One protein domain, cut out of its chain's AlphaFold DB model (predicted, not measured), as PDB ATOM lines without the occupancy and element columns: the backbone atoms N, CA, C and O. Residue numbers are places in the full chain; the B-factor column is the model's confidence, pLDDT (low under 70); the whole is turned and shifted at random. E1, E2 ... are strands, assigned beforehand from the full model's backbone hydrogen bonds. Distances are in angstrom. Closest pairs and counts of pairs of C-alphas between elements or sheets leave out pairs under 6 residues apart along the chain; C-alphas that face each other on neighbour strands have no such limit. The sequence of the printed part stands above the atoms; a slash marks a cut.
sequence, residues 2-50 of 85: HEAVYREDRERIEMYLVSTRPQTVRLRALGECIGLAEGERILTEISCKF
ATOM      1  N   HIS A   2      82.383  -4.029  48.287       98.19
ATOM      2  CA  HIS A   2      80.943  -3.843  48.099       98.19
ATOM      3  C   HIS A   2      80.162  -4.846  48.957       98.19
ATOM      4  O   HIS A   2      80.568  -6.005  49.052       98.19
ATOM      5  N   GLU A   3      79.067  -4.410  49.571       98.50
ATOM      6  CA  GLU A   3      78.179  -5.254  50.370       98.50
ATOM      7  C   GLU A   3      76.720  -4.894  50.070       98.50
ATOM      8  O   GLU A   3      76.351  -3.727  50.151       98.50
ATOM      9  N   ALA A   4      75.897  -5.888  49.739       98.25
ATOM     10  CA  ALA A   4      74.459  -5.728  49.544       98.25
ATOM     11  C   ALA A   4      73.722  -6.623  50.541       98.25
ATOM     12  O   ALA A   4      74.006  -7.818  50.621       98.25
ATOM     13  N   VAL A   5      72.799  -6.042  51.307       98.19
ATOM     14  CA  VAL A   5      72.067  -6.741  52.371       98.19
ATOM     15  C   VAL A   5      70.581  -6.471  52.219       98.19
ATOM     16  O   VAL A   5      70.172  -5.322  52.055       98.19
ATOM     17  N   TYR A   6      69.768  -7.521  52.308       98.19
ATOM     18  CA  TYR A   6      68.329  -7.365  52.465       98.19
ATOM     19  C   TYR A   6      67.998  -7.063  53.927       98.19
ATOM     20  O   TYR A   6      68.332  -7.836  54.822       98.19
ATOM     21  N   ARG A   7      67.369  -5.913  54.169       97.69
ATOM     22  CA  ARG A   7      66.845  -5.508  55.472       97.69
ATOM     23  C   ARG A   7      65.379  -5.886  55.530       97.69
ATOM     24  O   ARG A   7      64.529  -5.138  55.056       97.69
ATOM     25  N   GLU A   8      65.120  -7.071  56.068       95.56
ATOM     26  CA  GLU A   8      63.784  -7.662  56.154       95.56
ATOM     27  C   GLU A   8      62.812  -6.780  56.949       95.56
ATOM     28  O   GLU A   8      61.690  -6.568  56.510       95.56
ATOM     29  N   ASP A   9      63.283  -6.140  58.025       95.56
ATOM     30  CA  ASP A   9      62.513  -5.194  58.849       95.56
ATOM     31  C   ASP A   9      62.058  -3.933  58.097       95.56
ATOM     32  O   ASP A   9      61.199  -3.194  58.577       95.56
ATOM     33  N   ARG A  10      62.656  -3.656  56.933       95.62
ATOM     34  CA  ARG A  10      62.383  -2.466  56.114       95.62
ATOM     35  C   ARG A  10      62.038  -2.789  54.668       95.62
ATOM     36  O   ARG A  10      62.004  -1.864  53.857       95.62
ATOM     37  N   GLU A  11      61.879  -4.071  54.346       96.56
ATOM     38  CA  GLU A  11      61.566  -4.576  53.008       96.56
ATOM     39  C   GLU A  11      62.428  -3.948  51.902       96.56
ATOM     40  O   GLU A  11      61.938  -3.496  50.868       96.56
ATOM     41  N   ARG A  12      63.747  -3.849  52.108       98.19
ATOM     42  CA  ARG A  12      64.626  -3.179  51.137       98.19
ATOM     43  C   ARG A  12      66.003  -3.799  51.051       98.19
ATOM     44  O   ARG A  12      66.552  -4.278  52.038       98.19
ATOM     45  N   ILE A  13      66.590  -3.725  49.865       98.44
ATOM     46  CA  ILE A  13      68.026  -3.933  49.702       98.44
ATOM     47  C   ILE A  13      68.733  -2.631  50.073       98.44
ATOM     48  O   ILE A  13      68.340  -1.554  49.626       98.44
ATOM     49  N   GLU A  14      69.783  -2.736  50.875       98.69
ATOM     50  CA  GLU A  14      70.727  -1.656  51.134       98.69
ATOM     51  C   GLU A  14      72.095  -2.045  50.585       98.69
ATOM     52  O   GLU A  14      72.585  -3.150  50.835       98.69
ATOM     53  N   MET A  15      72.710  -1.133  49.836       98.69
ATOM     54  CA  MET A  15      74.036  -1.333  49.256       98.69
ATOM     55  C   MET A  15      75.035  -0.406  49.921       98.69
ATOM     56  O   MET A  15      74.757   0.771  50.152       98.69
ATOM     57  N   TYR A  16      76.202  -0.953  50.227       98.75
ATOM     58  CA  TYR A  16      77.233  -0.282  50.988       98.75
ATOM     59  C   TYR A  16      78.600  -0.410  50.336       98.75
ATOM     60  O   TYR A  16      78.979  -1.460  49.807       98.75
ATOM     61  N   LEU A  17      79.398   0.640  50.508       98.56
ATOM     62  CA  LEU A  17      80.845   0.567  50.389       98.56
ATOM     63  C   LEU A  17      81.455   0.483  51.783       98.56
ATOM     64  O   LEU A  17      81.285   1.379  52.605       98.56
ATOM     65  N   VAL A  18      82.171  -0.611  52.035       98.62
ATOM     66  CA  VAL A  18      82.859  -0.862  53.303       98.62
ATOM     67  C   VAL A  18      84.347  -0.609  53.130       98.62
ATOM     68  O   VAL A  18      84.993  -1.219  52.261       98.62
ATOM     69  N   SER A  19      84.886   0.272  53.964       98.50
ATOM     70  CA  SER A  19      86.311   0.554  54.023       98.50
ATOM     71  C   SER A  19      87.060  -0.661  54.575       98.50
ATOM     72  O   SER A  19      86.715  -1.192  55.627       98.50
ATOM     73  N   THR A  20      88.069  -1.162  53.863       98.31
ATOM     74  CA  THR A  20      88.810  -2.378  54.271       98.31
ATOM     75  C   THR A  20      90.081  -2.074  55.060       98.31
ATOM     76  O   THR A  20      90.849  -2.983  55.339       98.31
ATOM     77  N   ARG A  21      90.350  -0.795  55.322       98.38
ATOM     78  CA  ARG A  21      91.480  -0.269  56.102       98.38
ATOM     79  C   ARG A  21      91.183   1.192  56.445       98.38
ATOM     80  O   ARG A  21      90.333   1.768  55.778       98.38
ATOM     81  N   PRO A  22      91.889   1.848  57.374       98.56
ATOM     82  CA  PRO A  22      91.718   3.284  57.561       98.56
ATOM     83  C   PRO A  22      92.057   4.061  56.275       98.56
ATOM     84  O   PRO A  22      93.071   3.788  55.622       98.56
ATOM     85  N   GLN A  23      91.211   5.016  55.890       98.44
ATOM     86  CA  GLN A  23      91.396   5.865  54.710       98.44
ATOM     87  C   GLN A  23      91.166   7.336  55.064       98.44
ATOM     88  O   GLN A  23      90.305   7.666  55.871       98.44
ATOM     89  N   THR A  24      91.900   8.235  54.411       98.31
ATOM     90  CA  THR A  24      91.624   9.676  54.436       98.31
ATOM     91  C   THR A  24      91.389  10.141  53.009       98.31
ATOM     92  O   THR A  24      92.266  10.007  52.154       98.31
ATOM     93  N   VAL A  25      90.200  10.671  52.742       97.50
ATOM     94  CA  VAL A  25      89.778  11.138  51.421       97.50
ATOM     95  C   VAL A  25      89.713  12.659  51.435       97.50
ATOM     96  O   VAL A  25      88.964  13.249  52.209       97.50
ATOM     97  N   ARG A  26      90.497  13.307  50.566       98.12
ATOM     98  CA  ARG A  26      90.498  14.768  50.433       98.12
ATOM     99  C   ARG A  26      89.557  15.217  49.319       98.12
ATOM    100  O   ARG A  26      89.849  15.012  48.139       98.12
ATOM    101  N   LEU A  27      88.485  15.906  49.686       97.69
ATOM    102  CA  LEU A  27      87.518  16.502  48.771       97.69
ATOM    103  C   LEU A  27      87.939  17.939  48.446       97.69
ATOM    104  O   LEU A  27      87.475  18.902  49.048       97.69
ATOM    105  N   ARG A  28      88.854  18.088  47.478       97.88
ATOM    106  CA  ARG A  28      89.525  19.371  47.181       97.88
ATOM    107  C   ARG A  28      88.567  20.527  46.893       97.88
ATOM    108  O   ARG A  28      88.817  21.623  47.370       97.88
ATOM    109  N   ALA A  29      87.503  20.282  46.130       98.12
ATOM    110  CA  ALA A  29      86.528  21.314  45.772       98.12
ATOM    111  C   ALA A  29      85.762  21.861  46.988       98.12
ATOM    112  O   ALA A  29      85.267  22.980  46.937       98.12
ATOM    113  N   LEU A  30      85.686  21.077  48.066       97.75
ATOM    114  CA  LEU A  30      85.029  21.455  49.315       97.75
ATOM    115  C   LEU A  30      86.031  21.932  50.379       97.75
ATOM    116  O   LEU A  30      85.616  22.443  51.406       97.75
ATOM    117  N   GLY A  31      87.341  21.769  50.152       97.62
ATOM    118  CA  GLY A  31      88.362  22.036  51.171       97.62
ATOM    119  C   GLY A  31      88.380  21.021  52.322       97.62
ATOM    120  O   GLY A  31      89.050  21.257  53.320       97.62
ATOM    121  N   GLU A  32      87.694  19.885  52.170       98.12
ATOM    122  CA  GLU A  32      87.427  18.943  53.260       98.12
ATOM    123  C   GLU A  32      88.314  17.693  53.219       98.12
ATOM    124  O   GLU A  32      88.731  17.217  52.154       98.12
ATOM    125  N   CYS A  33      88.541  17.114  54.398       98.12
ATOM    126  CA  CYS A  33      89.185  15.816  54.580       98.12
ATOM    127  C   CYS A  33      88.274  14.904  55.402       98.12
ATOM    128  O   CYS A  33      88.011  15.172  56.570       98.12
ATOM    129  N   ILE A  34      87.844  13.794  54.805       97.69
ATOM    130  CA  ILE A  34      86.997  12.798  55.464       97.69
ATOM    131  C   ILE A  34      87.860  11.598  55.846       97.69
ATOM    132  O   ILE A  34      88.557  11.032  55.001       97.69
ATOM    133  N   GLY A  35      87.822  11.216  57.120       98.12
ATOM    134  CA  GLY A  35      88.387   9.958  57.602       98.12
ATOM    135  C   GLY A  35      87.352   8.841  57.525       98.12
ATOM    136  O   GLY A  35      86.194   9.072  57.844       98.12
ATOM    137  N   LEU A  36      87.779   7.650  57.111       98.31
ATOM    138  CA  LEU A  36      87.001   6.417  57.175       98.31
ATOM    139  C   LEU A  36      87.811   5.388  57.959       98.31
ATOM    140  O   LEU A  36      88.937   5.065  57.566       98.31
ATOM    141  N   ALA A  37      87.265   4.870  59.051       98.62
ATOM    142  CA  ALA A  37      87.883   3.784  59.800       98.62
ATOM    143  C   ALA A  37      87.826   2.461  59.014       98.62
ATOM    144  O   ALA A  37      87.063   2.299  58.061       98.62
ATOM    145  N   GLU A  38      88.635   1.480  59.412       98.50
ATOM    146  CA  GLU A  38      88.458   0.113  58.921       98.50
ATOM    147  C   GLU A  38      87.088  -0.430  59.346       98.50
ATOM    148  O   GLU A  38      86.670  -0.266  60.490       98.50
ATOM    149  N   GLY A  39      86.371  -1.059  58.416       98.50
ATOM    150  CA  GLY A  39      85.024  -1.577  58.639       98.50
ATOM    151  C   GLY A  39      83.916  -0.524  58.565       98.50
ATOM    152  O   GLY A  39      82.745  -0.900  58.513       98.50
ATOM    153  N   GLU A  40      84.250   0.769  58.504       98.50
ATOM    154  CA  GLU A  40      83.256   1.828  58.345       98.50
ATOM    155  C   GLU A  40      82.505   1.685  57.013       98.50
ATOM    156  O   GLU A  40      83.081   1.308  55.983       98.50
ATOM    157  N   ARG A  41      81.195   1.952  57.045       98.31
ATOM    158  CA  ARG A  41      80.270   1.708  55.936       98.31
ATOM    159  C   ARG A  41      79.679   3.017  55.435       98.31
ATOM    160  O   ARG A  41      79.117   3.779  56.213       98.31
ATOM    161  N   ILE A  42      79.692   3.201  54.122       98.25
ATOM    162  CA  ILE A  42      78.943   4.250  53.427       98.25
ATOM    163  C   ILE A  42      77.735   3.589  52.772       98.25
ATOM    164  O   ILE A  42      77.913   2.684  51.960       98.25
ATOM    165  N   LEU A  43      76.520   4.017  53.125       98.44
ATOM    166  CA  LEU A  43      75.301   3.598  52.432       98.44
ATOM    167  C   LEU A  43      75.236   4.311  51.082       98.44
ATOM    168  O   LEU A  43      75.195   5.539  51.036       98.44
ATOM    169  N   THR A  44      75.240   3.549  49.996       98.44
ATOM    170  CA  THR A  44      75.250   4.090  48.633       98.44
ATOM    171  C   THR A  44      73.903   3.982  47.939       98.44
ATOM    172  O   THR A  44      73.606   4.817  47.092       98.44
ATOM    173  N   GLU A  45      73.081   2.989  48.285       98.62
ATOM    174  CA  GLU A  45      71.767   2.801  47.665       98.62
ATOM    175  C   GLU A  45      70.761   2.174  48.632       98.62
ATOM    176  O   GLU A  45      71.110   1.327  49.459       98.62
ATOM    177  N   ILE A  46      69.498   2.576  48.478       98.50
ATOM    178  CA  ILE A  46      68.329   1.918  49.056       98.50
ATOM    179  C   ILE A  46      67.396   1.526  47.907       98.50
ATOM    180  O   ILE A  46      66.942   2.389  47.159       98.50
ATOM    181  N   SER A  47      67.060   0.240  47.813       98.19
ATOM    182  CA  SER A  47      66.114  -0.299  46.834       98.19
ATOM    183  C   SER A  47      64.958  -0.988  47.561       98.19
ATOM    184  O   SER A  47      65.048  -2.169  47.920       98.19
ATOM    185  N   CYS A  48      63.886  -0.230  47.813       97.50
ATOM    186  CA  CYS A  48      62.675  -0.727  48.468       97.50
ATOM    187  C   CYS A  48      61.961  -1.775  47.610       97.50
ATOM    188  O   CYS A  48      61.973  -1.710  46.377       97.50
ATOM    189  N   LYS A  49      61.353  -2.747  48.280       96.19
ATOM    190  CA  LYS A  49      60.485  -3.772  47.713       96.19
ATOM    191  C   LYS A  49      59.070  -3.515  48.208       96.19
ATOM    192  O   LYS A  49      58.877  -2.877  49.235       96.19
ATOM    193  N   PHE A  50      58.102  -3.951  47.416       94.81
ATOM    194  CA  PHE A  50      56.695  -3.682  47.666       94.81
ATOM    195  C   PHE A  50      55.923  -4.985  47.555       94.81
ATOM    196  O   PHE A  50      56.041  -5.707  46.564       94.81
TER     197      PHE A  50
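AT A GLANCE: This is residues 2 to 50 of the 85 residues of the protein "L-histidine N(Alpha)-methyltransferase" of Chromatiales bacterium (UniProt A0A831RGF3). A strongly twisted sheet of three strands, E1 - E2 - E5, makes one end, and the hairpin of E3 and E4 makes an arm at the other, with residues 27 to 32 sticking out free. The 49 printed residues include no named helix and five named strands, E1 to E5 in chain order; both sheets are antiparallel, the class all strand. The whole is loose, radius of gyration of the C-alphas 13.9 A, spanning 41 by 23 by 15 A.

HOW THE PARTS SIT: Start at E1, residues 2 to 7, a hairpin with E2, residues 12 to 18, antiparallel at 152 degrees; N 5 and O 14 are within hydrogen-bond range, 2.9 A. Inner strand E2 also neighbours E5, residues 41 to 48, antiparallel at 161 degrees, with N 13 and O 47 at 2.9 A. Between them, E3, residues 23 to 27, and E4, residues 32 to 36, form a hairpin, antiparallel at 158 degrees, with N 25 and O 34 at 2.8 A. E2 and E3 are apart, as are E4 and E5.

IN THESE COORDINATES: Find C-alpha 2 at (80.943, -3.843, 48.099); E1 runs 16.0 A from there. E2 runs 18.5 A, E3 12.8 A, E4 13.1 A. E5, 19.3 A, bends by 59 degrees at residue 44 and ends at C-alpha 48, (62.675, -0.727, 48.468).

THE WHOLE: The C-alphas farthest apart, of Gly 31 and Phe 50, are 40.9 A apart. The four links are tight, the printed part has no cut, and no printed residue is under 70 in pLDDT.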